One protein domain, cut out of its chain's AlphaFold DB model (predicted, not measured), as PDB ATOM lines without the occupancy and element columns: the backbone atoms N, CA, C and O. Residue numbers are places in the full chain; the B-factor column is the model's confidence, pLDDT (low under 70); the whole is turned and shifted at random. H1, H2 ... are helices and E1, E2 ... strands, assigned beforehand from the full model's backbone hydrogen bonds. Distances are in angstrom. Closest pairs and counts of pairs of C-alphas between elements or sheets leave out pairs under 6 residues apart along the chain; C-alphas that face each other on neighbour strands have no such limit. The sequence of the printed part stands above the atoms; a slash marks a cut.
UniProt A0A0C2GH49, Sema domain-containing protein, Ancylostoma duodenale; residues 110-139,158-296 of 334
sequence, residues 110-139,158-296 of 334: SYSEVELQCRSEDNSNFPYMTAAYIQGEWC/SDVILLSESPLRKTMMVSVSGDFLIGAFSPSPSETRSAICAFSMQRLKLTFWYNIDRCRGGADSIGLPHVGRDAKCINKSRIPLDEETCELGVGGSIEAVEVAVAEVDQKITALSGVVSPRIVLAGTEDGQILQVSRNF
ATOM      1  N   SER A 110      36.158 -38.324  23.498       46.41
ATOM      2  CA  SER A 110      36.395 -36.956  23.926       46.41
ATOM      3  C   SER A 110      35.013 -36.397  24.247       46.41
ATOM      4  O   SER A 110      34.049 -36.733  23.563       46.41
ATOM      5  N   TYR A 111      34.901 -35.631  25.333       44.34
ATOM      6  CA  TYR A 111      33.656 -35.111  25.926       44.34
ATOM      7  C   TYR A 111      32.944 -34.060  25.045       44.34
ATOM      8  O   TYR A 111      32.486 -33.031  25.536       44.34
ATOM      9  N   SER A 112      32.944 -34.256  23.730       46.16
ATOM     10  CA  SER A 112      33.005 -33.153  22.784       46.16
ATOM     11  C   SER A 112      31.882 -33.071  21.762       46.16
ATOM     12  O   SER A 112      31.906 -32.160  20.943       46.16
ATOM     13  N   GLU A 113      30.885 -33.951  21.785       61.44
ATOM     14  CA  GLU A 113      29.868 -34.061  20.728       61.44
ATOM     15  C   GLU A 113      28.609 -34.744  21.281       61.44
ATOM     16  O   GLU A 113      28.667 -35.348  22.350       61.44
ATOM     17  N   VAL A 114      27.467 -34.664  20.585       58.97
ATOM     18  CA  VAL A 114      26.292 -35.445  21.007       58.97
ATOM     19  C   VAL A 114      26.574 -36.916  20.735       58.97
ATOM     20  O   VAL A 114      26.582 -37.353  19.583       58.97
ATOM     21  N   GLU A 115      26.817 -37.660  21.811       68.44
ATOM     22  CA  GLU A 115      26.952 -39.111  21.780       68.44
ATOM     23  C   GLU A 115      25.600 -39.725  21.412       68.44
ATOM     24  O   GLU A 115      24.582 -39.450  22.054       68.44
ATOM     25  N   LEU A 116      25.581 -40.529  20.354       69.19
ATOM     26  CA  LEU A 116      24.429 -41.355  20.027       69.19
ATOM     27  C   LEU A 116      24.526 -42.647  20.849       69.19
ATOM     28  O   LEU A 116      25.604 -43.191  21.065       69.19
ATOM     29  N   GLN A 117      23.398 -43.119  21.372       74.56
ATOM     30  CA  GLN A 117      23.340 -44.399  22.069       74.56
ATOM     31  C   GLN A 117      22.162 -45.213  21.573       74.56
ATOM     32  O   GLN A 117      21.003 -44.803  21.693       74.56
ATOM     33  N   CYS A 118      22.474 -46.394  21.050       72.75
ATOM     34  CA  CYS A 118      21.489 -47.387  20.673       72.75
ATOM     35  C   CYS A 118      21.387 -48.446  21.765       72.75
ATOM     36  O   CYS A 118      22.342 -49.178  22.025       72.75
ATOM     37  N   ARG A 119      20.228 -48.532  22.420       82.12
ATOM     38  CA  ARG A 119      19.999 -49.498  23.497       82.12
ATOM     39  C   ARG A 119      19.045 -50.596  23.066       82.12
ATOM     40  O   ARG A 119      18.060 -50.331  22.384       82.12
ATOM     41  N   SER A 120      19.313 -51.814  23.505       78.81
ATOM     42  CA  SER A 120      18.352 -52.912  23.430       78.81
ATOM     43  C   SER A 120      17.132 -52.645  24.315       78.81
ATOM     44  O   SER A 120      17.151 -51.785  25.202       78.81
ATOM     45  N   GLU A 121      16.089 -53.450  24.135       76.81
ATOM     46  CA  GLU A 121      14.946 -53.523  25.047       76.81
ATOM     47  C   GLU A 121      15.349 -53.907  26.476       76.81
ATOM     48  O   GLU A 121      14.732 -53.439  27.434       76.81
ATOM     49  N   ASP A 122      16.406 -54.709  26.642       78.25
ATOM     50  CA  ASP A 122      16.946 -55.073  27.957       78.25
ATOM     51  C   ASP A 122      17.873 -53.996  28.561       78.25
ATOM     52  O   ASP A 122      18.464 -54.199  29.624       78.25
ATOM     53  N   ASN A 123      17.971 -52.831  27.903       78.75
ATOM     54  CA  ASN A 123      18.833 -51.700  28.248       78.75
ATOM     55  C   ASN A 123      20.346 -52.005  28.150       78.75
ATOM     56  O   ASN A 123      21.164 -51.218  28.635       78.75
ATOM     57  N   SER A 124      20.745 -53.098  27.487       78.38
ATOM     58  CA  SER A 124      22.122 -53.271  27.015       78.38
ATOM     59  C   SER A 124      22.460 -52.227  25.945       78.38
ATOM     60  O   SER A 124      21.599 -51.800  25.176       78.38
ATOM     61  N   ASN A 125      23.709 -51.761  25.925       75.75
ATOM     62  CA  ASN A 125      24.147 -50.690  25.028       75.75
ATOM     63  C   ASN A 125      24.906 -51.258  23.820       75.75
ATOM     64  O   ASN A 125      25.749 -52.142  23.985       75.75
ATOM     65  N   PHE A 126      24.651 -50.700  22.637       67.94
ATOM     66  CA  PHE A 126      25.391 -50.932  21.397       67.94
ATOM     67  C   PHE A 126      26.134 -49.635  21.026       67.94
ATOM     68  O   PHE A 126      25.560 -48.782  20.350       67.94
ATOM     69  N   PRO A 127      27.386 -49.446  21.483       61.41
ATOM     70  CA  PRO A 127      28.073 -48.153  21.404       61.41
ATOM     71  C   PRO A 127      28.929 -47.954  20.136       61.41
ATOM     72  O   PRO A 127      29.757 -47.040  20.099       61.41
ATOM     73  N   TYR A 128      28.812 -48.843  19.140       59.28
ATOM     74  CA  TYR A 128      29.649 -48.824  17.934       59.28
ATOM     75  C   TYR A 128      28.819 -48.725  16.653       59.28
ATOM     76  O   TYR A 128      28.416 -49.751  16.111       59.28
ATOM     77  N   MET A 129      28.610 -47.529  16.105       59.75
ATOM     78  CA  MET A 129      27.943 -47.370  14.813       59.75
ATOM     79  C   MET A 129      28.778 -47.942  13.663       59.75
ATOM     80  O   MET A 129      29.908 -47.526  13.405       59.75
ATOM     81  N   THR A 130      28.199 -48.879  12.921       55.53
ATOM     82  CA  THR A 130      28.817 -49.521  11.757       55.53
ATOM     83  C   THR A 130      28.302 -48.957  10.434       55.53
ATOM     84  O   THR A 130      29.008 -49.004   9.427       55.53
ATOM     85  N   ALA A 131      27.088 -48.401  10.431       51.84
ATOM     86  CA  ALA A 131      26.468 -47.737   9.289       51.84
ATOM     87  C   ALA A 131      25.393 -46.745   9.765       51.84
ATOM     88  O   ALA A 131      24.786 -46.943  10.805       51.84
ATOM     89  N   ALA A 132      25.117 -45.695   8.999       63.94
ATOM     90  CA  ALA A 132      24.042 -44.730   9.218       63.94
ATOM     91  C   ALA A 132      23.539 -44.006   7.958       63.94
ATOM     92  O   ALA A 132      24.295 -43.345   7.262       63.94
ATOM     93  N   TYR A 133      22.241 -43.988   7.704       68.75
ATOM     94  CA  TYR A 133      21.674 -43.206   6.603       68.75
ATOM     95  C   TYR A 133      20.493 -42.368   7.080       68.75
ATOM     96  O   TYR A 133      19.955 -42.591   8.160       68.75
ATOM     97  N   ILE A 134      20.063 -41.409   6.264       65.50
ATOM     98  CA  ILE A 134      18.872 -40.611   6.559       65.50
ATOM     99  C   ILE A 134      17.707 -41.097   5.733       65.50
ATOM    100  O   ILE A 134      17.804 -41.238   4.514       65.50
ATOM    101  N   GLN A 135      16.587 -41.321   6.409       50.47
ATOM    102  CA  GLN A 135      15.362 -41.749   5.768       50.47
ATOM    103  C   GLN A 135      14.467 -40.559   5.430       50.47
ATOM    104  O   GLN A 135      13.859 -39.967   6.324       50.47
ATOM    105  N   GLY A 136      14.288 -40.291   4.135       46.66
ATOM    106  CA  GLY A 136      13.202 -39.445   3.639       46.66
ATOM    107  C   GLY A 136      13.234 -39.167   2.137       46.66
ATOM    108  O   GLY A 136      13.937 -39.823   1.365       46.66
ATOM    109  N   GLU A 137      12.355 -38.257   1.722       35.88
ATOM    110  CA  GLU A 137      11.959 -38.082   0.327       35.88
ATOM    111  C   GLU A 137      13.051 -37.427  -0.512       35.88
ATOM    112  O   GLU A 137      13.419 -36.267  -0.331       35.88
ATOM    113  N   TRP A 138      13.536 -38.186  -1.493       31.45
ATOM    114  CA  TRP A 138      14.375 -37.664  -2.557       31.45
ATOM    115  C   TRP A 138      13.525 -36.776  -3.473       31.45
ATOM    116  O   TRP A 138      12.599 -37.265  -4.124       31.45
ATOM    117  N   CYS A 139      13.859 -35.488  -3.590       28.41
ATOM    118  CA  CYS A 139      13.281 -34.608  -4.608       28.41
ATOM    119  C   CYS A 139      13.801 -34.998  -6.004       28.41
ATOM    120  O   CYS A 139      14.663 -34.335  -6.578       28.41
ATOM    121  N   SER A 158      26.503 -21.845   7.825       25.70
ATOM    122  CA  SER A 158      26.076 -23.226   8.024       25.70
ATOM    123  C   SER A 158      26.987 -23.826   9.086       25.70
ATOM    124  O   SER A 158      28.179 -24.012   8.833       25.70
ATOM    125  N   ASP A 159      26.444 -24.094  10.267       30.78
ATOM    126  CA  ASP A 159      27.209 -24.696  11.350       30.78
ATOM    127  C   ASP A 159      27.390 -26.188  11.111       30.78
ATOM    128  O   ASP A 159      26.463 -26.903  10.710       30.78
ATOM    129  N   VAL A 160      28.622 -26.643  11.345       36.19
ATOM    130  CA  VAL A 160      28.971 -28.053  11.268       36.19
ATOM    131  C   VAL A 160      28.797 -28.678  12.639       36.19
ATOM    132  O   VAL A 160      29.510 -28.354  13.585       36.19
ATOM    133  N   ILE A 161      27.842 -29.591  12.720       43.56
ATOM    134  CA  ILE A 161      27.482 -30.314  13.924       43.56
ATOM    135  C   ILE A 161      28.061 -31.729  13.834       43.56
ATOM    136  O   ILE A 161      27.734 -32.474  12.910       43.56
ATOM    137  N   LEU A 162      28.913 -32.103  14.789       39.94
ATOM    138  CA  LEU A 162      29.536 -33.425  14.849       39.94
ATOM    139  C   LEU A 162      28.740 -34.357  15.788       39.94
ATOM    140  O   LEU A 162      28.341 -33.954  16.884       39.94
ATOM    141  N   LEU A 163      28.465 -35.577  15.323       46.25
ATOM    142  CA  LEU A 163      27.862 -36.685  16.078       46.25
ATOM    143  C   LEU A 163      28.939 -37.764  16.249       46.25
ATOM    144  O   LEU A 163      29.377 -38.282  15.227       46.25
ATOM    145  N   SER A 164      29.341 -38.134  17.468       31.17
ATOM    146  CA  SER A 164      30.509 -39.017  17.704       31.17
ATOM    147  C   SER A 164      30.182 -40.319  18.427       31.17
ATOM    148  O   SER A 164      29.401 -40.303  19.372       31.17
ATOM    149  N   GLU A 165      30.898 -41.398  18.074       42.31
ATOM    150  CA  GLU A 165      30.927 -42.706  18.770       42.31
ATOM    151  C   GLU A 165      32.296 -43.426  18.701       42.31
ATOM    152  O   GLU A 165      33.220 -42.901  18.114       42.31
ATOM    153  N   SER A 166      32.465 -44.632  19.265       30.09
ATOM    154  CA  SER A 166      33.751 -45.368  19.378       30.09
ATOM    155  C   SER A 166      33.978 -46.468  18.288       30.09
ATOM    156  O   SER A 166      33.032 -46.804  17.581       30.09
ATOM    157  N   PRO A 167      35.207 -47.018  18.048       34.34
ATOM    158  CA  PRO A 167      35.681 -47.319  16.672       34.34
ATOM    159  C   PRO A 167      35.642 -48.767  16.118       34.34
ATOM    160  O   PRO A 167      36.176 -49.658  16.772       34.34
ATOM    161  N   LEU A 168      35.123 -48.979  14.875       32.38
ATOM    162  CA  LEU A 168      35.822 -49.425  13.615       32.38
ATOM    163  C   LEU A 168      34.957 -50.163  12.525       32.38
ATOM    164  O   LEU A 168      34.483 -51.277  12.767       32.38
ATOM    165  N   ARG A 169      35.013 -49.640  11.265       34.00
ATOM    166  CA  ARG A 169      34.766 -50.226   9.891       34.00
ATOM    167  C   ARG A 169      33.323 -50.631   9.464       34.00
ATOM    168  O   ARG A 169      32.666 -51.341  10.211       34.00
ATOM    169  N   LYS A 170      32.817 -50.413   8.221       31.77
ATOM    170  CA  LYS A 170      33.300 -49.765   6.964       31.77
ATOM    171  C   LYS A 170      32.133 -49.498   5.968       31.77
ATOM    172  O   LYS A 170      31.298 -50.370   5.784       31.77
ATOM    173  N   THR A 171      32.277 -48.414   5.192       26.94
ATOM    174  CA  THR A 171      31.671 -48.060   3.877       26.94
ATOM    175  C   THR A 171      30.165 -47.816   3.802       26.94
ATOM    176  O   THR A 171      29.359 -48.733   3.880       26.94
ATOM    177  N   MET A 172      29.792 -46.589   3.429       34.69
ATOM    178  CA  MET A 172      28.397 -46.263   3.180       34.69
ATOM    179  C   MET A 172      28.206 -45.088   2.224       34.69
ATOM    180  O   MET A 172      28.957 -44.116   2.235       34.69
ATOM    181  N   MET A 173      27.158 -45.189   1.411       25.03
ATOM    182  CA  MET A 173      26.609 -44.097   0.618       25.03
ATOM    183  C   MET A 173      25.376 -43.563   1.337       25.03
ATOM    184  O   MET A 173      24.390 -44.282   1.480       25.03
ATOM    185  N   VAL A 174      25.425 -42.307   1.771       37.50
ATOM    186  CA  VAL A 174      24.274 -41.630   2.371       37.50
ATOM    187  C   VAL A 174      23.729 -40.625   1.375       37.50
ATOM    188  O   VAL A 174      24.457 -39.799   0.830       37.50
ATOM    189  N   SER A 175      22.433 -40.734   1.122       30.77
ATOM    190  CA  SER A 175      21.667 -39.806   0.306       30.77
ATOM    191  C   SER A 175      20.686 -39.069   1.212       30.77
ATOM    192  O   SER A 175      20.115 -39.671   2.120       30.77
ATOM    193  N   VAL A 176      20.553 -37.760   1.006       40.34
ATOM    194  CA  VAL A 176      20.035 -36.810   1.996       40.34
ATOM    195  C   VAL A 176      18.653 -36.305   1.611       40.34
ATOM    196  O   VAL A 176      18.494 -35.699   0.554       40.34
ATOM    197  N   SER A 177      17.690 -36.537   2.499       43.94
ATOM    198  CA  SER A 177      16.498 -35.719   2.780       43.94
ATOM    199  C   SER A 177      15.619 -36.573   3.688       43.94
ATOM    200  O   SER A 177      15.340 -37.697   3.300       43.94
ATOM    201  N   GLY A 178      15.246 -36.127   4.893       61.66
ATOM    202  CA  GLY A 178      14.445 -36.936   5.819       61.66
ATOM    203  C   GLY A 178      14.462 -36.503   7.283       61.66
ATOM    204  O   GLY A 178      15.320 -35.718   7.681       61.66
ATOM    205  N   ASP A 179      13.518 -37.037   8.068       76.75
ATOM    206  CA  ASP A 179      13.270 -36.663   9.475       76.75
ATOM    207  C   ASP A 179      13.956 -37.590  10.490       76.75
ATOM    208  O   ASP A 179      13.978 -37.295  11.688       76.75
ATOM    209  N   PHE A 180      14.511 -38.715  10.028       80.44
ATOM    210  CA  PHE A 180      15.167 -39.709  10.874       80.44
ATOM    211  C   PHE A 180      16.565 -40.049  10.363       80.44
ATOM    212  O   PHE A 180      16.744 -40.387   9.190       80.44
ATOM    213  N   LEU A 181      17.532 -40.034  11.276       82.50
ATOM    214  CA  LEU A 181      18.829 -40.673  11.126       82.50
ATOM    215  C   LEU A 181      18.704 -42.123  11.596       82.50
ATOM    216  O   LEU A 181      18.408 -42.387  12.759       82.50
ATOM    217  N   ILE A 182      18.915 -43.069  10.694       84.44
ATOM    218  CA  ILE A 182      18.916 -44.495  11.003       84.44
ATOM    219  C   ILE A 182      20.360 -44.955  11.098       84.44
ATOM    220  O   ILE A 182      21.080 -44.849  10.112       84.44
ATOM    221  N   GLY A 183      20.761 -45.486  12.247       84.38
ATOM    222  CA  GLY A 183      22.080 -46.075  12.469       84.38
ATOM    223  C   GLY A 183      21.990 -47.576  12.732       84.38
ATOM    224  O   GLY A 183      20.988 -48.055  13.261       84.38
ATOM    225  N   ALA A 184      23.029 -48.316  12.367       85.56
ATOM    226  CA  ALA A 184      23.288 -49.680  12.796       85.56
ATOM    227  C   ALA A 184      24.490 -49.663  13.735       85.56
ATOM    228  O   ALA A 184      25.489 -49.022  13.425       85.56
ATOM    229  N   PHE A 185      24.384 -50.374  14.848       85.75
ATOM    230  CA  PHE A 185      25.314 -50.338  15.966       85.75
ATOM    231  C   PHE A 185      25.718 -51.753  16.357       85.75
ATOM    232  O   PHE A 185      24.880 -52.647  16.317       85.75
ATOM    233  N   SER A 186      26.960 -51.987  16.770       84.19
ATOM    234  CA  SER A 186      27.420 -53.261  17.329       84.19
ATOM    235  C   SER A 186      27.844 -53.104  18.799       84.19
ATOM    236  O   SER A 186      28.123 -51.991  19.247       84.19
ATOM    237  N   PRO A 187      27.887 -54.192  19.594       81.12
ATOM    238  CA  PRO A 187      28.379 -54.137  20.976       81.12
ATOM    239  C   PRO A 187      29.898 -53.990  21.060       81.12
ATOM    240  O   PRO A 187      30.422 -53.455  22.032       81.12
ATOM    241  N   SER A 188      30.613 -54.481  20.046       77.88
ATOM    242  CA  SER A 188      32.054 -54.317  19.881       77.88
ATOM    243  C   SER A 188      32.451 -54.443  18.403       77.88
ATOM    244  O   SER A 188      31.666 -54.955  17.594       77.88
ATOM    245  N   PRO A 189      33.663 -54.016  18.007       73.06
ATOM    246  CA  PRO A 189      34.110 -54.093  16.612       73.06
ATOM    247  C   PRO A 189      34.269 -55.529  16.097       73.06
ATOM    248  O   PRO A 189      34.157 -55.772  14.894       73.06
ATOM    249  N   SER A 190      34.556 -56.465  17.006       78.75
ATOM    250  CA  SER A 190      34.734 -57.895  16.733       78.75
ATOM    251  C   SER A 190      33.446 -58.709  16.834       78.75
ATOM    252  O   SER A 190      33.444 -59.873  16.445       78.75
ATOM    253  N   GLU A 191      32.377 -58.141  17.391       83.62
ATOM    254  CA  GLU A 191      31.105 -58.844  17.509       83.62
ATOM    255  C   GLU A 191      30.316 -58.823  16.207       83.62
ATOM    256  O   GLU A 191      30.319 -57.851  15.452       83.62
ATOM    257  N   THR A 192      29.598 -59.920  15.979       87.00
ATOM    258  CA  THR A 192      28.746 -60.098  14.807       87.00
ATOM    259  C   THR A 192      27.322 -59.633  15.045       87.00
ATOM    260  O   THR A 192      26.548 -59.630  14.108       87.00
ATOM    261  N   ARG A 193      26.923 -59.265  16.263       90.25
ATOM    262  CA  ARG A 193      25.563 -58.769  16.507       90.25
ATOM    263  C   ARG A 193      25.465 -57.294  16.153       90.25
ATOM    264  O   ARG A 193      26.417 -56.534  16.347       90.25
ATOM    265  N   SER A 194      24.311 -56.874  15.657       88.62
ATOM    266  CA  SER A 194      24.024 -55.467  15.395       88.62
ATOM    267  C   SER A 194      22.597 -55.092  15.783       88.62
ATOM    268  O   SER A 194      21.683 -55.902  15.681       88.62
ATOM    269  N   ALA A 195      22.407 -53.846  16.191       88.94
ATOM    270  CA  ALA A 195      21.128 -53.225  16.491       88.94
ATOM    271  C   ALA A 195      20.896 -52.052  15.536       88.94
ATOM    272  O   ALA A 195      21.832 -51.337  15.198       88.94
ATOM    273  N   ILE A 196      19.663 -51.836  15.088       86.62
ATOM    274  CA  ILE A 196      19.286 -50.698  14.246       86.62
ATOM    275  C   ILE A 196      18.500 -49.712  15.104       86.62
ATOM    276  O   ILE A 196      17.424 -50.058  15.581       86.62
ATOM    277  N   CYS A 197      18.982 -48.478  15.247       86.31
ATOM    278  CA  CYS A 197      18.274 -47.398  15.937       86.31
ATOM    279  C   CYS A 197      17.859 -46.281  14.977       86.31
ATOM    280  O   CYS A 197      18.496 -46.045  13.951       86.31
ATOM    281  N   ALA A 198      16.770 -45.592  15.320       85.38
ATOM    282  CA  ALA A 198      16.208 -44.499  14.537       85.38
ATOM    283  C   ALA A 198      16.103 -43.232  15.394       85.38
ATOM    284  O   ALA A 198      15.240 -43.141  16.263       85.38
ATOM    285  N   PHE A 199      16.950 -42.246  15.116       83.38
ATOM    286  CA  PHE A 199      17.007 -40.966  15.814       83.38
ATOM    287  C   PHE A 199      16.227 -39.920  15.032       83.38
ATOM    288  O   PHE A 199      16.527 -39.660  13.867       83.38
ATOM    289  N   SER A 200      15.231 -39.292  15.653       84.56
ATOM    290  CA  SER A 200      14.568 -38.151  15.012       84.56
ATOM    291  C   SER A 200      15.504 -36.941  14.970       84.56
ATOM    292  O   SER A 200      16.150 -36.607  15.967       84.56
ATOM    293  N   MET A 201      15.547 -36.243  13.835       81.38
ATOM    294  CA  MET A 201      16.365 -35.034  13.681       81.38
ATOM    295  C   MET A 201      15.944 -33.931  14.661       81.38
ATOM    296  O   MET A 201      16.795 -33.212  15.177       81.38
ATOM    297  N   GLN A 202      14.651 -33.854  14.999       83.44
ATOM    298  CA  GLN A 202      14.142 -32.946  16.029       83.44
ATOM    299  C   GLN A 202      14.752 -33.240  17.405       83.44
ATOM    300  O   GLN A 202      15.178 -32.317  18.098       83.44
ATOM    301  N   ARG A 203      14.836 -34.517  17.802       84.44
ATOM    302  CA  ARG A 203      15.461 -34.897  19.074       84.44
ATOM    303  C   ARG A 203      16.949 -34.566  19.077       84.44
ATOM    304  O   ARG A 203      17.419 -34.009  20.060       84.44
ATOM    305  N   LEU A 204      17.660 -34.842  17.982       81.75
ATOM    306  CA  LEU A 204      19.075 -34.480  17.856       81.75
ATOM    307  C   LEU A 204      19.281 -32.966  17.992       81.75
ATOM    308  O   LEU A 204      20.109 -32.545  18.798       81.75
ATOM    309  N   LYS A 205      18.487 -32.149  17.284       80.44
ATOM    310  CA  LYS A 205      18.517 -30.678  17.393       80.44
ATOM    311  C   LYS A 205      18.329 -30.219  18.841       80.44
ATOM    312  O   LYS A 205      19.125 -29.424  19.337       80.44
ATOM    313  N   LEU A 206      17.324 -30.755  19.534       83.88
ATOM    314  CA  LEU A 206      17.072 -30.427  20.938       83.88
ATOM    315  C   LEU A 206      18.238 -30.837  21.844       83.88
ATOM    316  O   LEU A 206      18.609 -30.066  22.721       83.88
ATOM    317  N   THR A 207      18.861 -31.999  21.629       83.25
ATOM    318  CA  THR A 207      20.031 -32.421  22.415       83.25
ATOM    319  C   THR A 207      21.216 -31.465  22.240       83.25
ATOM    320  O   THR A 207      21.865 -31.116  23.229       83.25
ATOM    321  N   PHE A 208      21.480 -30.972  21.025       78.69
ATOM    322  CA  PHE A 208      22.492 -29.924  20.815       78.69
ATOM    323  C   PHE A 208      22.145 -28.648  21.574       78.69
ATOM    324  O   PHE A 208      22.975 -28.124  22.318       78.69
ATOM    325  N   TRP A 209      20.901 -28.188  21.441       82.06
ATOM    326  CA  TRP A 209      20.427 -26.993  22.125       82.06
ATOM    327  C   TRP A 209      20.558 -27.109  23.651       82.06
ATOM    328  O   TRP A 209      21.103 -26.204  24.281       82.06
ATOM    329  N   TYR A 210      20.168 -28.241  24.247       85.31
ATOM    330  CA  TYR A 210      20.289 -28.472  25.690       85.31
ATOM    331  C   TYR A 210      21.740 -28.432  26.179       85.31
ATOM    332  O   TYR A 210      22.010 -27.895  27.253       85.31
ATOM    333  N   ASN A 211      22.685 -28.973  25.406       81.75
ATOM    334  CA  ASN A 211      24.105 -28.899  25.750       81.75
ATOM    335  C   ASN A 211      24.617 -27.445  25.723       81.75
ATOM    336  O   ASN A 211      25.331 -27.027  26.641       81.75
ATOM    337  N   ILE A 212      24.207 -26.645  24.729       81.00
ATOM    338  CA  ILE A 212      24.548 -25.214  24.646       81.00
ATOM    339  C   ILE A 212      23.929 -24.444  25.816       81.00
ATOM    340  O   ILE A 212      24.629 -23.676  26.481       81.00
ATOM    341  N   ASP A 213      22.643 -24.655  26.100       85.50
ATOM    342  CA  ASP A 213      21.930 -23.987  27.192       85.50
ATOM    343  C   ASP A 213      22.558 -24.305  28.558       85.50
ATOM    344  O   ASP A 213      22.852 -23.403  29.347       85.50
ATOM    345  N   ARG A 214      22.915 -25.573  28.798       87.12
ATOM    346  CA  ARG A 214      23.621 -26.003  30.012       87.12
ATOM    347  C   ARG A 214      24.966 -25.290  30.186       87.12
ATOM    348  O   ARG A 214      25.248 -24.776  31.274       87.12
ATOM    349  N   CYS A 215      25.770 -25.198  29.125       84.25
ATOM    350  CA  CYS A 215      27.024 -24.443  29.163       84.25
ATOM    351  C   CYS A 215      26.765 -22.940  29.381       84.25
ATOM    352  O   CYS A 215      27.431 -22.286  30.183       84.25
ATOM    353  N   ARG A 216      25.724 -22.359  28.778       86.94
ATOM    354  CA  ARG A 216      25.321 -20.968  29.064       86.94
ATOM    355  C   ARG A 216      24.790 -20.776  30.483       86.94
ATOM    356  O   ARG A 216      24.823 -19.651  30.979       86.94
ATOM    357  N   GLY A 217      24.365 -21.830  31.170       88.38
ATOM    358  CA  GLY A 217      24.101 -21.831  32.610       88.38
ATOM    359  C   GLY A 217      25.369 -21.723  33.471       88.38
ATOM    360  O   GLY A 217      25.278 -21.417  34.660       88.38
ATOM    361  N   GLY A 218      26.554 -21.910  32.879       86.81
ATOM    362  CA  GLY A 218      27.846 -21.939  33.568       86.81
ATOM    363  C   GLY A 218      28.218 -23.311  34.136       86.81
ATOM    364  O   GLY A 218      29.091 -23.386  34.999       86.81
ATOM    365  N   ALA A 219      27.545 -24.377  33.698       85.06
ATOM    366  CA  ALA A 219      27.889 -25.742  34.079       85.06
ATOM    367  C   ALA A 219      29.025 -26.281  33.198       85.06
ATOM    368  O   ALA A 219      29.042 -26.033  31.997       85.06
ATOM    369  N   ASP A 220      29.925 -27.057  33.804       83.69
ATOM    370  CA  ASP A 220      30.981 -27.811  33.121       83.69
ATOM    371  C   ASP A 220      31.971 -26.930  32.307       83.69
ATOM    372  O   ASP A 220      32.188 -25.744  32.604       83.69
ATOM    373  N   SER A 221      32.675 -27.529  31.344       83.56
ATOM    374  CA  SER A 221      33.545 -26.840  30.383       83.56
ATOM    375  C   SER A 221      32.960 -26.927  28.976       83.56
ATOM    376  O   SER A 221      32.028 -27.685  28.726       83.56
ATOM    377  N   ILE A 222      33.518 -26.150  28.043       77.81
ATOM    378  CA  ILE A 222      33.159 -26.231  26.621       77.81
ATOM    379  C   ILE A 222      33.437 -27.636  26.072       77.81
ATOM    380  O   ILE A 222      32.823 -27.997  25.085       77.81
ATOM    381  N   GLY A 223      34.326 -28.432  26.670       76.75
ATOM    382  CA  GLY A 223      34.420 -29.859  26.359       76.75
ATOM    383  C   GLY A 223      35.050 -30.189  25.006       76.75
ATOM    384  O   GLY A 223      34.924 -31.315  24.552       76.75
ATOM    385  N   LEU A 224      35.767 -29.262  24.359       77.06
ATOM    386  CA  LEU A 224      36.422 -29.479  23.062       77.06
ATOM    387  C   LEU A 224      37.970 -29.393  23.167       77.06
ATOM    388  O   LEU A 224      38.606 -28.567  22.494       77.06
ATOM    389  N   PRO A 225      38.638 -30.212  24.007       78.88
ATOM    390  CA  PRO A 225      40.078 -30.090  24.266       78.88
ATOM    391  C   PRO A 225      40.942 -30.385  23.036       78.88
ATOM    392  O   PRO A 225      42.016 -29.796  22.888       78.88
ATOM    393  N   HIS A 226      40.465 -31.243  22.132       77.44
ATOM    394  CA  HIS A 226      41.193 -31.663  20.937       77.44
ATOM    395  C   HIS A 226      41.326 -30.546  19.881       77.44
ATOM    396  O   HIS A 226      42.262 -30.575  19.086       77.44
ATOM    397  N   VAL A 227      40.475 -29.512  19.935       79.25
ATOM    398  CA  VAL A 227      40.587 -28.256  19.154       79.25
ATOM    399  C   VAL A 227      41.028 -27.062  20.014       79.25
ATOM    400  O   VAL A 227      41.014 -25.919  19.568       79.25
ATOM    401  N   GLY A 228      41.409 -27.300  21.275       76.62
ATOM    402  CA  GLY A 228      41.880 -26.257  22.194       76.62
ATOM    403  C   GLY A 228      40.793 -25.393  22.825       76.62
ATOM    404  O   GLY A 228      41.103 -24.336  23.371       76.62
ATOM    405  N   ARG A 229      39.533 -25.838  22.800       75.19
ATOM    406  CA  ARG A 229      38.389 -25.141  23.401       75.19
ATOM    407  C   ARG A 229      37.851 -25.919  24.604       75.19
ATOM    408  O   ARG A 229      36.777 -26.499  24.559       75.19
ATOM    409  N   ASP A 230      38.600 -25.907  25.703       81.88
ATOM    410  CA  ASP A 230      38.200 -26.559  26.966       81.88
ATOM    411  C   ASP A 230      38.161 -25.577  28.149       81.88
ATOM    412  O   ASP A 230      38.470 -25.890  29.297       81.88
ATOM    413  N   ALA A 231      37.815 -24.322  27.860       85.88
ATOM    414  CA  ALA A 231      37.586 -23.336  28.904       85.88
ATOM    415  C   ALA A 231      36.305 -23.665  29.682       85.88
ATOM    416  O   ALA A 231      35.370 -24.264  29.148       85.88
ATOM    417  N   LYS A 232      36.240 -23.221  30.941       89.81
ATOM    418  CA  LYS A 232      35.006 -23.299  31.727       89.81
ATOM    419  C   LYS A 232      33.889 -22.527  31.040       89.81
ATOM    420  O   LYS A 232      34.107 -21.429  30.520       89.81
ATOM    421  N   CYS A 233      32.696 -23.092  31.094       86.94
ATOM    422  CA  CYS A 233      31.502 -22.459  30.581       86.94
ATOM    423  C   CYS A 233      31.205 -21.143  31.320       86.94
ATOM    424  O   CYS A 233      31.345 -21.040  32.541       86.94
ATOM    425  N   ILE A 234      30.818 -20.110  30.569       87.88
ATOM    426  CA  ILE A 234      30.525 -18.776  31.108       87.88
ATOM    427  C   ILE A 234      29.015 -18.609  31.191       87.88
ATOM    428  O   ILE A 234      28.313 -18.763  30.192       87.88
ATOM    429  N   ASN A 235      28.528 -18.215  32.367       88.94
ATOM    430  CA  ASN A 235      27.106 -17.990  32.565       88.94
ATOM    431  C   ASN A 235      26.608 -16.791  31.730       88.94
ATOM    432  O   ASN A 235      26.951 -15.637  31.998       88.94
ATOM    433  N   LYS A 236      25.780 -17.087  30.728       86.31
ATOM    434  CA  LYS A 236      25.076 -16.159  29.834       86.31
ATOM    435  C   LYS A 236      23.559 -16.400  29.835       86.31
ATOM    436  O   LYS A 236      22.873 -15.966  28.915       86.31
ATOM    437  N   SER A 237      23.025 -17.034  30.883       82.94
ATOM    438  CA  SER A 237      21.594 -17.364  31.051       82.94
ATOM    439  C   SER A 237      20.631 -16.176  30.903       82.94
ATOM    440  O   SER A 237      19.453 -16.356  30.619       82.94
ATOM    441  N   ARG A 238      21.119 -14.942  31.079       82.19
ATOM    442  CA  ARG A 238      20.320 -13.713  30.930       82.19
ATOM    443  C   ARG A 238      20.016 -13.341  29.479       82.19
ATOM    444  O   ARG A 238      19.187 -12.467  29.251       82.19
ATOM    445  N   ILE A 239      20.722 -13.934  28.521       81.12
ATOM    446  CA  ILE A 239      20.530 -13.687  27.095       81.12
ATOM    447  C   ILE A 239      19.722 -14.872  26.554       81.12
ATOM    448  O   ILE A 239      20.194 -16.007  26.701       81.12
ATOM    449  N   PRO A 240      18.543 -14.647  25.948       78.44
ATOM    450  CA  PRO A 240      17.750 -15.733  25.384       78.44
ATOM    451  C   PRO A 240      18.559 -16.468  24.311       78.44
ATOM    452  O   PRO A 240      19.295 -15.842  23.545       78.44
ATOM    453  N   LEU A 241      18.454 -17.794  24.301       75.75
ATOM    454  CA  LEU A 241      19.049 -18.648  23.283       75.75
ATOM    455  C   LEU A 241      17.941 -19.103  22.344       75.75
ATOM    456  O   LEU A 241      16.991 -19.746  22.786       75.75
ATOM    457  N   ASP A 242      18.074 -18.767  21.070       74.44
ATOM    458  CA  ASP A 242      17.189 -19.301  20.047       74.44
ATOM    459  C   ASP A 242      17.597 -20.730  19.659       74.44
ATOM    460  O   ASP A 242      18.774 -21.093  19.740       74.44
ATOM    461  N   GLU A 243      16.632 -21.544  19.233       67.31
ATOM    462  CA  GLU A 243      16.890 -22.910  18.763       67.31
ATOM    463  C   GLU A 243      17.714 -22.945  17.468       67.31
ATOM    464  O   GLU A 243      18.276 -23.989  17.139       67.31
ATOM    465  N   GLU A 244      17.790 -21.824  16.742       64.12
ATOM    466  CA  GLU A 244      18.541 -21.671  15.490       64.12
ATOM    467  C   GLU A 244      19.879 -20.934  15.672       64.12
ATOM    468  O   GLU A 244      20.460 -20.401  14.731       64.12
ATOM    469  N   THR A 245      20.387 -20.878  16.904       64.88
ATOM    470  CA  THR A 245      21.642 -20.189  17.221       64.88
ATOM    471  C   THR A 245      22.857 -20.792  16.502       64.88
ATOM    472  O   THR A 245      23.000 -22.014  16.435       64.88
ATOM    473  N   CYS A 246      23.768 -19.916  16.055       61.00
ATOM    474  CA  CYS A 246      25.080 -20.285  15.500       61.00
ATOM    475  C   CYS A 246      26.270 -19.844  16.384       61.00
ATOM    476  O   CYS A 246      27.409 -19.731  15.935       61.00
ATOM    477  N   GLU A 247      26.018 -19.466  17.643       55.44
ATOM    478  CA  GLU A 247      26.983 -18.661  18.410       55.44
ATOM    479  C   GLU A 247      27.999 -19.470  19.237       55.44
ATOM    480  O   GLU A 247      28.975 -18.892  19.730       55.44
ATOM    481  N   LEU A 248      27.800 -20.781  19.441       57.78
ATOM    482  CA  LEU A 248      28.703 -21.575  20.282       57.78
ATOM    483  C   LEU A 248      28.626 -23.089  20.021       57.78
ATOM    484  O   LEU A 248      27.659 -23.742  20.400       57.78
ATOM    485  N   GLY A 249      29.704 -23.664  19.482       64.94
ATOM    486  CA  GLY A 249      29.925 -25.110  19.522       64.94
ATOM    487  C   GLY A 249      30.402 -25.533  20.911       64.94
ATOM    488  O   GLY A 249      31.446 -25.058  21.368       64.94
ATOM    489  N   VAL A 250      29.642 -26.403  21.574       67.50
ATOM    490  CA  VAL A 250      30.019 -27.013  22.855       67.50
ATOM    491  C   VAL A 250      30.073 -28.525  22.728       67.50
ATOM    492  O   VAL A 250      29.242 -29.147  22.069       67.50
ATOM    493  N   GLY A 251      31.052 -29.093  23.409       66.62
ATOM    494  CA  GLY A 251      31.131 -30.486  23.764       66.62
ATOM    495  C   GLY A 251      30.072 -30.830  24.789       66.62
ATOM    496  O   GLY A 251      30.132 -30.396  25.938       66.62
ATOM    497  N   GLY A 252      29.047 -31.532  24.329       64.94
ATOM    498  CA  GLY A 252      27.939 -31.952  25.160       64.94
ATOM    499  C   GLY A 252      28.255 -33.221  25.936       64.94
ATOM    500  O   GLY A 252      28.847 -34.144  25.392       64.94
ATOM    501  N   SER A 253      27.820 -33.291  27.193       69.75
ATOM    502  CA  SER A 253      27.769 -34.546  27.957       69.75
ATOM    503  C   SER A 253      26.399 -35.218  27.885       69.75
ATOM    504  O   SER A 253      26.241 -36.349  28.338       69.75
ATOM    505  N   ILE A 254      25.391 -34.522  27.345       79.31
ATOM    506  CA  ILE A 254      24.054 -35.075  27.155       79.31
ATOM    507  C   ILE A 254      24.035 -35.867  25.848       79.31
ATOM    508  O   ILE A 254      24.134 -35.298  24.759       79.31
ATOM    509  N   GLU A 255      23.867 -37.172  26.006       79.31
ATOM    510  CA  GLU A 255      23.690 -38.187  24.970       79.31
ATOM    511  C   GLU A 255      22.269 -38.179  24.370       79.31
ATOM    512  O   GLU A 255      21.272 -37.868  25.033       79.31
ATOM    513  N   ALA A 256      22.154 -38.555  23.097       81.75
ATOM    514  CA  ALA A 256      20.888 -38.873  22.453       81.75
ATOM    515  C   ALA A 256      20.684 -40.393  22.469       81.75
ATOM    516  O   ALA A 256      21.367 -41.127  21.764       81.75
ATOM    517  N   VAL A 257      19.722 -40.860  23.267       82.88
ATOM    518  CA  VAL A 257      19.451 -42.294  23.467       82.88
ATOM    519  C   VAL A 257      18.188 -42.723  22.728       82.88
ATOM    520  O   VAL A 257      17.127 -42.130  22.931       82.88
ATOM    521  N   GLU A 258      18.273 -43.796  21.945       84.88
ATOM    522  CA  GLU A 258      17.123 -44.458  21.320       84.88
ATOM    523  C   GLU A 258      17.123 -45.964  21.593       84.88
ATOM    524  O   GLU A 258      18.166 -46.578  21.826       84.88
ATOM    525  N   VAL A 259      15.928 -46.556  21.564       84.25
ATOM    526  CA  VAL A 259      15.749 -48.010  21.669       84.25
ATOM    527  C   VAL A 259      15.828 -48.631  20.275       84.25
ATOM    528  O   VAL A 259      15.272 -48.088  19.312       84.25
ATOM    529  N   ALA A 260      16.509 -49.770  20.170       85.56
ATOM    530  CA  ALA A 260      16.677 -50.527  18.943       85.56
ATOM    531  C   ALA A 260      15.319 -50.879  18.328       85.56
ATOM    532  O   ALA A 260      14.425 -51.422  18.967       85.56
ATOM    533  N   VAL A 261      15.170 -50.558  17.045       86.31
ATOM    534  CA  VAL A 261      14.013 -50.929  16.226       86.31
ATOM    535  C   VAL A 261      14.101 -52.398  15.812       86.31
ATOM    536  O   VAL A 261      13.073 -53.042  15.611       86.31
ATOM    537  N   ALA A 262      15.320 -52.912  15.642       87.25
ATOM    538  CA  ALA A 262      15.584 -54.309  15.330       87.25
ATOM    539  C   ALA A 262      16.986 -54.709  15.798       87.25
ATOM    540  O   ALA A 262      17.917 -53.913  15.697       87.25
ATOM    541  N   GLU A 263      17.138 -55.961  16.217       89.62
ATOM    542  CA  GLU A 263      18.429 -56.592  16.491       89.62
ATOM    543  C   GLU A 263      18.642 -57.778  15.553       89.62
ATOM    544  O   GLU A 263      17.697 -58.473  15.168       89.62
ATOM    545  N   VAL A 264      19.891 -57.985  15.147       89.75
ATOM    546  CA  VAL A 264      20.302 -59.026  14.208       89.75
ATOM    547  C   VAL A 264      21.595 -59.687  14.671       89.75
ATOM    548  O   VAL A 264      22.511 -59.031  15.161       89.75
ATOM    549  N   ASP A 265      21.715 -60.993  14.434       90.38
ATOM    550  CA  ASP A 265      22.922 -61.773  14.752       90.38
ATOM    551  C   ASP A 265      24.036 -61.653  13.689       90.38
ATOM    552  O   ASP A 265      24.939 -62.488  13.629       90.38
ATOM    553  N   GLN A 266      23.955 -60.644  12.813       87.94
ATOM    554  CA  GLN A 266      24.909 -60.394  11.727       87.94
ATOM    555  C   GLN A 266      25.402 -58.949  11.742       87.94
ATOM    556  O   GLN A 266      24.623 -58.025  11.982       87.94
ATOM    557  N   LYS A 267      26.690 -58.755  11.428       87.88
ATOM    558  CA  LYS A 267      27.297 -57.429  11.435       87.88
ATOM    559  C   LYS A 267      26.773 -56.647  10.245       87.88
ATOM    560  O   LYS A 267      27.010 -57.029   9.098       87.88
ATOM    561  N   ILE A 268      26.066 -55.555  10.507       85.94
ATOM    562  CA  ILE A 268      25.599 -54.650   9.456       85.94
ATOM    563  C   ILE A 268      26.766 -53.752   9.046       85.94
ATOM    564  O   ILE A 268      27.433 -53.179   9.900       85.94
ATOM    565  N   THR A 269      27.013 -53.618   7.746       84.75
ATOM    566  CA  THR A 269      28.088 -52.782   7.181       84.75
ATOM    567  C   THR A 269      27.561 -51.650   6.312       84.75
ATOM    568  O   THR A 269      28.239 -50.649   6.129       84.75
ATOM    569  N   ALA A 270      26.335 -51.768   5.803       82.94
ATOM    570  CA  ALA A 270      25.711 -50.732   4.998       82.94
ATOM    571  C   ALA A 270      24.232 -50.610   5.345       82.94
ATOM    572  O   ALA A 270      23.557 -51.610   5.588       82.94
ATOM    573  N   LEU A 271      23.713 -49.388   5.301       81.25
ATOM    574  CA  LEU A 271      22.287 -49.126   5.405       81.25
ATOM    575  C   LEU A 271      21.813 -48.271   4.230       81.25
ATOM    576  O   LEU A 271      22.536 -47.415   3.723       81.25
ATOM    577  N   SER A 272      20.575 -48.506   3.818       82.38
ATOM    578  CA  SER A 272      19.832 -47.682   2.873       82.38
ATOM    579  C   SER A 272      18.345 -47.753   3.207       82.38
ATOM    580  O   SER A 272      17.913 -48.614   3.976       82.38
ATOM    581  N   GLY A 273      17.539 -46.865   2.639       75.50
ATOM    582  CA  GLY A 273      16.111 -46.814   2.917       75.50
ATOM    583  C   GLY A 273      15.268 -46.575   1.683       75.50
ATOM    584  O   GLY A 273      15.658 -45.874   0.752       75.50
ATOM    585  N   VAL A 274      14.068 -47.139   1.721       70.25
ATOM    586  CA  VAL A 274      12.965 -46.828   0.819       70.25
ATOM    587  C   VAL A 274      11.919 -46.076   1.634       70.25
ATOM    588  O   VAL A 274      11.600 -46.443   2.767       70.25
ATOM    589  N   VAL A 275      11.420 -44.971   1.081       67.88
ATOM    590  CA  VAL A 275      10.480 -44.085   1.784       67.88
ATOM    591  C   VAL A 275       9.053 -44.620   1.713       67.88
ATOM    592  O   VAL A 275       8.311 -44.547   2.691       67.88
ATOM    593  N   SER A 276       8.678 -45.185   0.566       66.00
ATOM    594  CA  SER A 276       7.348 -45.731   0.318       66.00
ATOM    595  C   SER A 276       7.459 -47.042  -0.472       66.00
ATOM    596  O   SER A 276       7.783 -46.995  -1.661       66.00
ATOM    597  N   PRO A 277       7.255 -48.214   0.165       68.56
ATOM    598  CA  PRO A 277       6.974 -48.411   1.593       68.56
ATOM    599  C   PRO A 277       8.186 -48.072   2.477       68.56
ATOM    600  O   PRO A 277       9.321 -48.161   2.016       68.56
ATOM    601  N   ARG A 278       7.951 -47.722   3.753       71.56
ATOM    602  CA  ARG A 278       9.019 -47.440   4.732       71.56
ATOM    603  C   ARG A 278       9.792 -48.712   5.065       71.56
ATOM    604  O   ARG A 278       9.372 -49.507   5.907       71.56
ATOM    605  N   ILE A 279      10.916 -48.891   4.393       78.69
ATOM    606  CA  ILE A 279      11.755 -50.078   4.493       78.69
ATOM    607  C   ILE A 279      13.196 -49.636   4.691       78.69
ATOM    608  O   ILE A 279      13.679 -48.757   3.984       78.69
ATOM    609  N   VAL A 280      13.890 -50.286   5.616       82.50
ATOM    610  CA  VAL A 280      15.339 -50.202   5.765       82.50
ATOM    611  C   VAL A 280      15.960 -51.426   5.104       82.50
ATOM    612  O   VAL A 280      15.533 -52.554   5.342       82.50
ATOM    613  N   LEU A 281      16.960 -51.203   4.259       85.25
ATOM    614  CA  LEU A 281      17.801 -52.229   3.661       85.25
ATOM    615  C   LEU A 281      19.144 -52.216   4.387       85.25
ATOM    616  O   LEU A 281      19.818 -51.189   4.405       85.25
ATOM    617  N   ALA A 282      19.530 -53.344   4.972       85.50
ATOM    618  CA  ALA A 282      20.777 -53.494   5.708       85.50
ATOM    619  C   ALA A 282      21.676 -54.529   5.029       85.50
ATOM    620  O   ALA A 282      21.335 -55.706   4.963       85.50
ATOM    621  N   GLY A 283      22.817 -54.086   4.505       85.44
ATOM    622  CA  GLY A 283      23.863 -54.964   3.990       85.44
ATOM    623  C   GLY A 283      24.697 -55.524   5.138       85.44
ATOM    624  O   GLY A 283      25.118 -54.764   6.011       85.44
ATOM    625  N   THR A 284      24.935 -56.832   5.148       87.50
ATOM    626  CA  THR A 284      25.733 -57.508   6.177       87.50
ATOM    627  C   THR A 284      27.154 -57.791   5.700       87.50
ATOM    628  O   THR A 284      27.441 -57.766   4.503       87.50
ATOM    629  N   GLU A 285      28.068 -58.041   6.637       86.94
ATOM    630  CA  GLU A 285      29.465 -58.396   6.342       86.94
ATOM    631  C   GLU A 285      29.586 -59.669   5.482       86.94
ATOM    632  O   GLU A 285      30.463 -59.748   4.624       86.94
ATOM    633  N   ASP A 286      28.640 -60.602   5.617       87.94
ATOM    634  CA  ASP A 286      28.567 -61.838   4.824       87.94
ATOM    635  C   ASP A 286      27.976 -61.632   3.413       87.94
ATOM    636  O   ASP A 286      27.756 -62.590   2.669       87.94
ATOM    637  N   GLY A 287      27.677 -60.385   3.029       86.62
ATOM    638  CA  GLY A 287      27.140 -60.038   1.712       86.62
ATOM    639  C   GLY A 287      25.639 -60.288   1.544       86.62
ATOM    640  O   GLY A 287      25.154 -60.335   0.413       86.62
ATOM    641  N   GLN A 288      24.886 -60.450   2.639       88.75
ATOM    642  CA  GLN A 288      23.423 -60.541   2.595       88.75
ATOM    643  C   GLN A 288      22.791 -59.149   2.673       88.75
ATOM    644  O   GLN A 288      23.374 -58.217   3.221       88.75
ATOM    645  N   ILE A 289      21.573 -59.011   2.144       87.94
ATOM    646  CA  ILE A 289      20.744 -57.816   2.333       87.94
ATOM    647  C   ILE A 289      19.538 -58.217   3.175       87.94
ATOM    648  O   ILE A 289      18.746 -59.071   2.776       87.94
ATOM    649  N   LEU A 290      19.409 -57.601   4.343       86.69
ATOM    650  CA  LEU A 290      18.265 -57.736   5.229       86.69
ATOM    651  C   LEU A 290      17.281 -56.605   4.951       86.69
ATOM    652  O   LEU A 290      17.668 -55.447   4.800       86.69
ATOM    653  N   GLN A 291      15.998 -56.941   4.913       86.19
ATOM    654  CA  GLN A 291      14.922 -55.972   4.785       86.19
ATOM    655  C   GLN A 291      14.201 -55.834   6.127       86.19
ATOM    656  O   GLN A 291      13.662 -56.812   6.638       86.19
ATOM    657  N   VAL A 292      14.167 -54.622   6.680       79.88
ATOM    658  CA  VAL A 292      13.492 -54.309   7.944       79.88
ATOM    659  C   VAL A 292      12.369 -53.310   7.670       79.88
ATOM    660  O   VAL A 292      12.613 -52.163   7.297       79.88
ATOM    661  N   SER A 293      11.118 -53.741   7.825       72.69
ATOM    662  CA  SER A 293       9.933 -52.881   7.705       72.69
ATOM    663  C   SER A 293       9.312 -52.648   9.078       72.69
ATOM    664  O   SER A 293       9.069 -53.603   9.814       72.69
ATOM    665  N   ARG A 294       9.001 -51.393   9.414       60.22
ATOM    666  CA  ARG A 294       8.289 -51.055  10.653       60.22
ATOM    667  C   ARG A 294       6.781 -51.006  10.382       60.22
ATOM    668  O   ARG A 294       6.317 -50.113   9.677       60.22
ATOM    669  N   ASN A 295       6.013 -51.934  10.957       48.16
ATOM    670  CA  ASN A 295       4.551 -51.833  10.989       48.16
ATOM    671  C   ASN A 295       4.159 -50.836  12.090       48.16
ATOM    672  O   ASN A 295       4.154 -51.174  13.269       48.16
ATOM    673  N   PHE A 296       3.856 -49.590  11.726       34.78
ATOM    674  CA  PHE A 296       3.264 -48.630  12.660       34.78
ATOM    675  C   PHE A 296       1.778 -48.973  12.863       34.78
ATOM    676  O   PHE A 296       0.927 -48.487  12.122       34.78
TER     677      PHE A 296
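This is residues 110 to 139 and 158 to 296 of the 334 residues of the protein "Sema domain-containing protein" of Ancylostoma duodenale (UniProt A0A0C2GH49). Three small sheets are stacked face to face: E2 E4 E5 E7 in the middle, E3 E1 E6 over one face and the meander E8 E9 E10, each strand the antiparallel neighbour of the one before, over the other. H1 follows E5 directly, packs with its residues 203 to 211 on the sheet E3 E1 E6 and leads away to one end of the domain, where the long stretch of residues 217 to 255 loops before the chain returns to E6. The printed part has 169 residues with one named helix and ten named strands, along the chain E1 E2 E3 E4 E5 H1 E6 E7 E8 E9 E10; the class is mixed, with under half of the residues in named elements. The four-stranded sheet is antiparallel and E3 E1 E6 parallel. The whole is compact, with a radius of gyration of the C-alphas of 17.4 A and spans of 53 by 37 by 29 A.

The largest sheet holds E2, residues 128 to 135, 20.1 A; E4, residues 180 to 186, 19.4 A; E5, residues 194 to 200, 19.7 A; and E7, residues 262 to 264. The parallel sheet holds E3, residues 160 to 165, E1, residues 114 to 119, and E6, residues 256 to 259. E1 begins at C-alpha 114 (26.292, -35.445, 21.007). The third sheet holds E8, residues 268 to 274, E9, residues 279 to 284, and E10, residues 289 to 293, which ends at C-alpha 293 (9.933, -52.881, 7.705). H1, residues 201 to 216, is 22.7 A long.

The sheet E2 E4 E5 E7 is strongly twisted, and E2 bends by 57 degrees at residue 131. N 133 and O 182 of E2 and E4 are 2.8 A apart, within hydrogen-bond range, as are N 183 and O 197 of the hairpin E4 and E5, at 2.9 A. Across the antiparallel neighbour strands E5 and E7, N 196 and O 262 are within hydrogen-bond range at 2.8 A. The closest C-alphas of E2 and E8 are those of Ala 131 and Ala 270, 5.3 A apart. In the hairpin E8 and E9, N 272 and O 281 are 2.8 A apart; in the hairpin E9 and E10, N 282 and O 290 are 2.8 A apart. The closest C-alphas of E5 and E6 are those of Cys 197 and Glu 258, 6.2 A apart. E1 and E6 are parallel, with N 117 and O 256 at 2.9 A; E3 and E1 have no N and O pair within range. H1 is on one face of E3 E1 E6, two layers of helix and sheet, at a height over the sheet of 9.5 A, and stands up from it at 44 degrees. In H1 every O i to N i+4 pair is within hydrogen-bond range.

The C-alphas of Arg 238 and Asp 286, the two farthest apart, are 55.4 A apart. Residues 140 to 157 are not printed, and C-alphas 139 and 158 are 21.3 A apart across the cut. The links E3 to E4 and H1 to E6 are long. Mean pLDDT of the printed part is 71.3; 59 residues are under 70, among them 126 to 139 and 158 to 178.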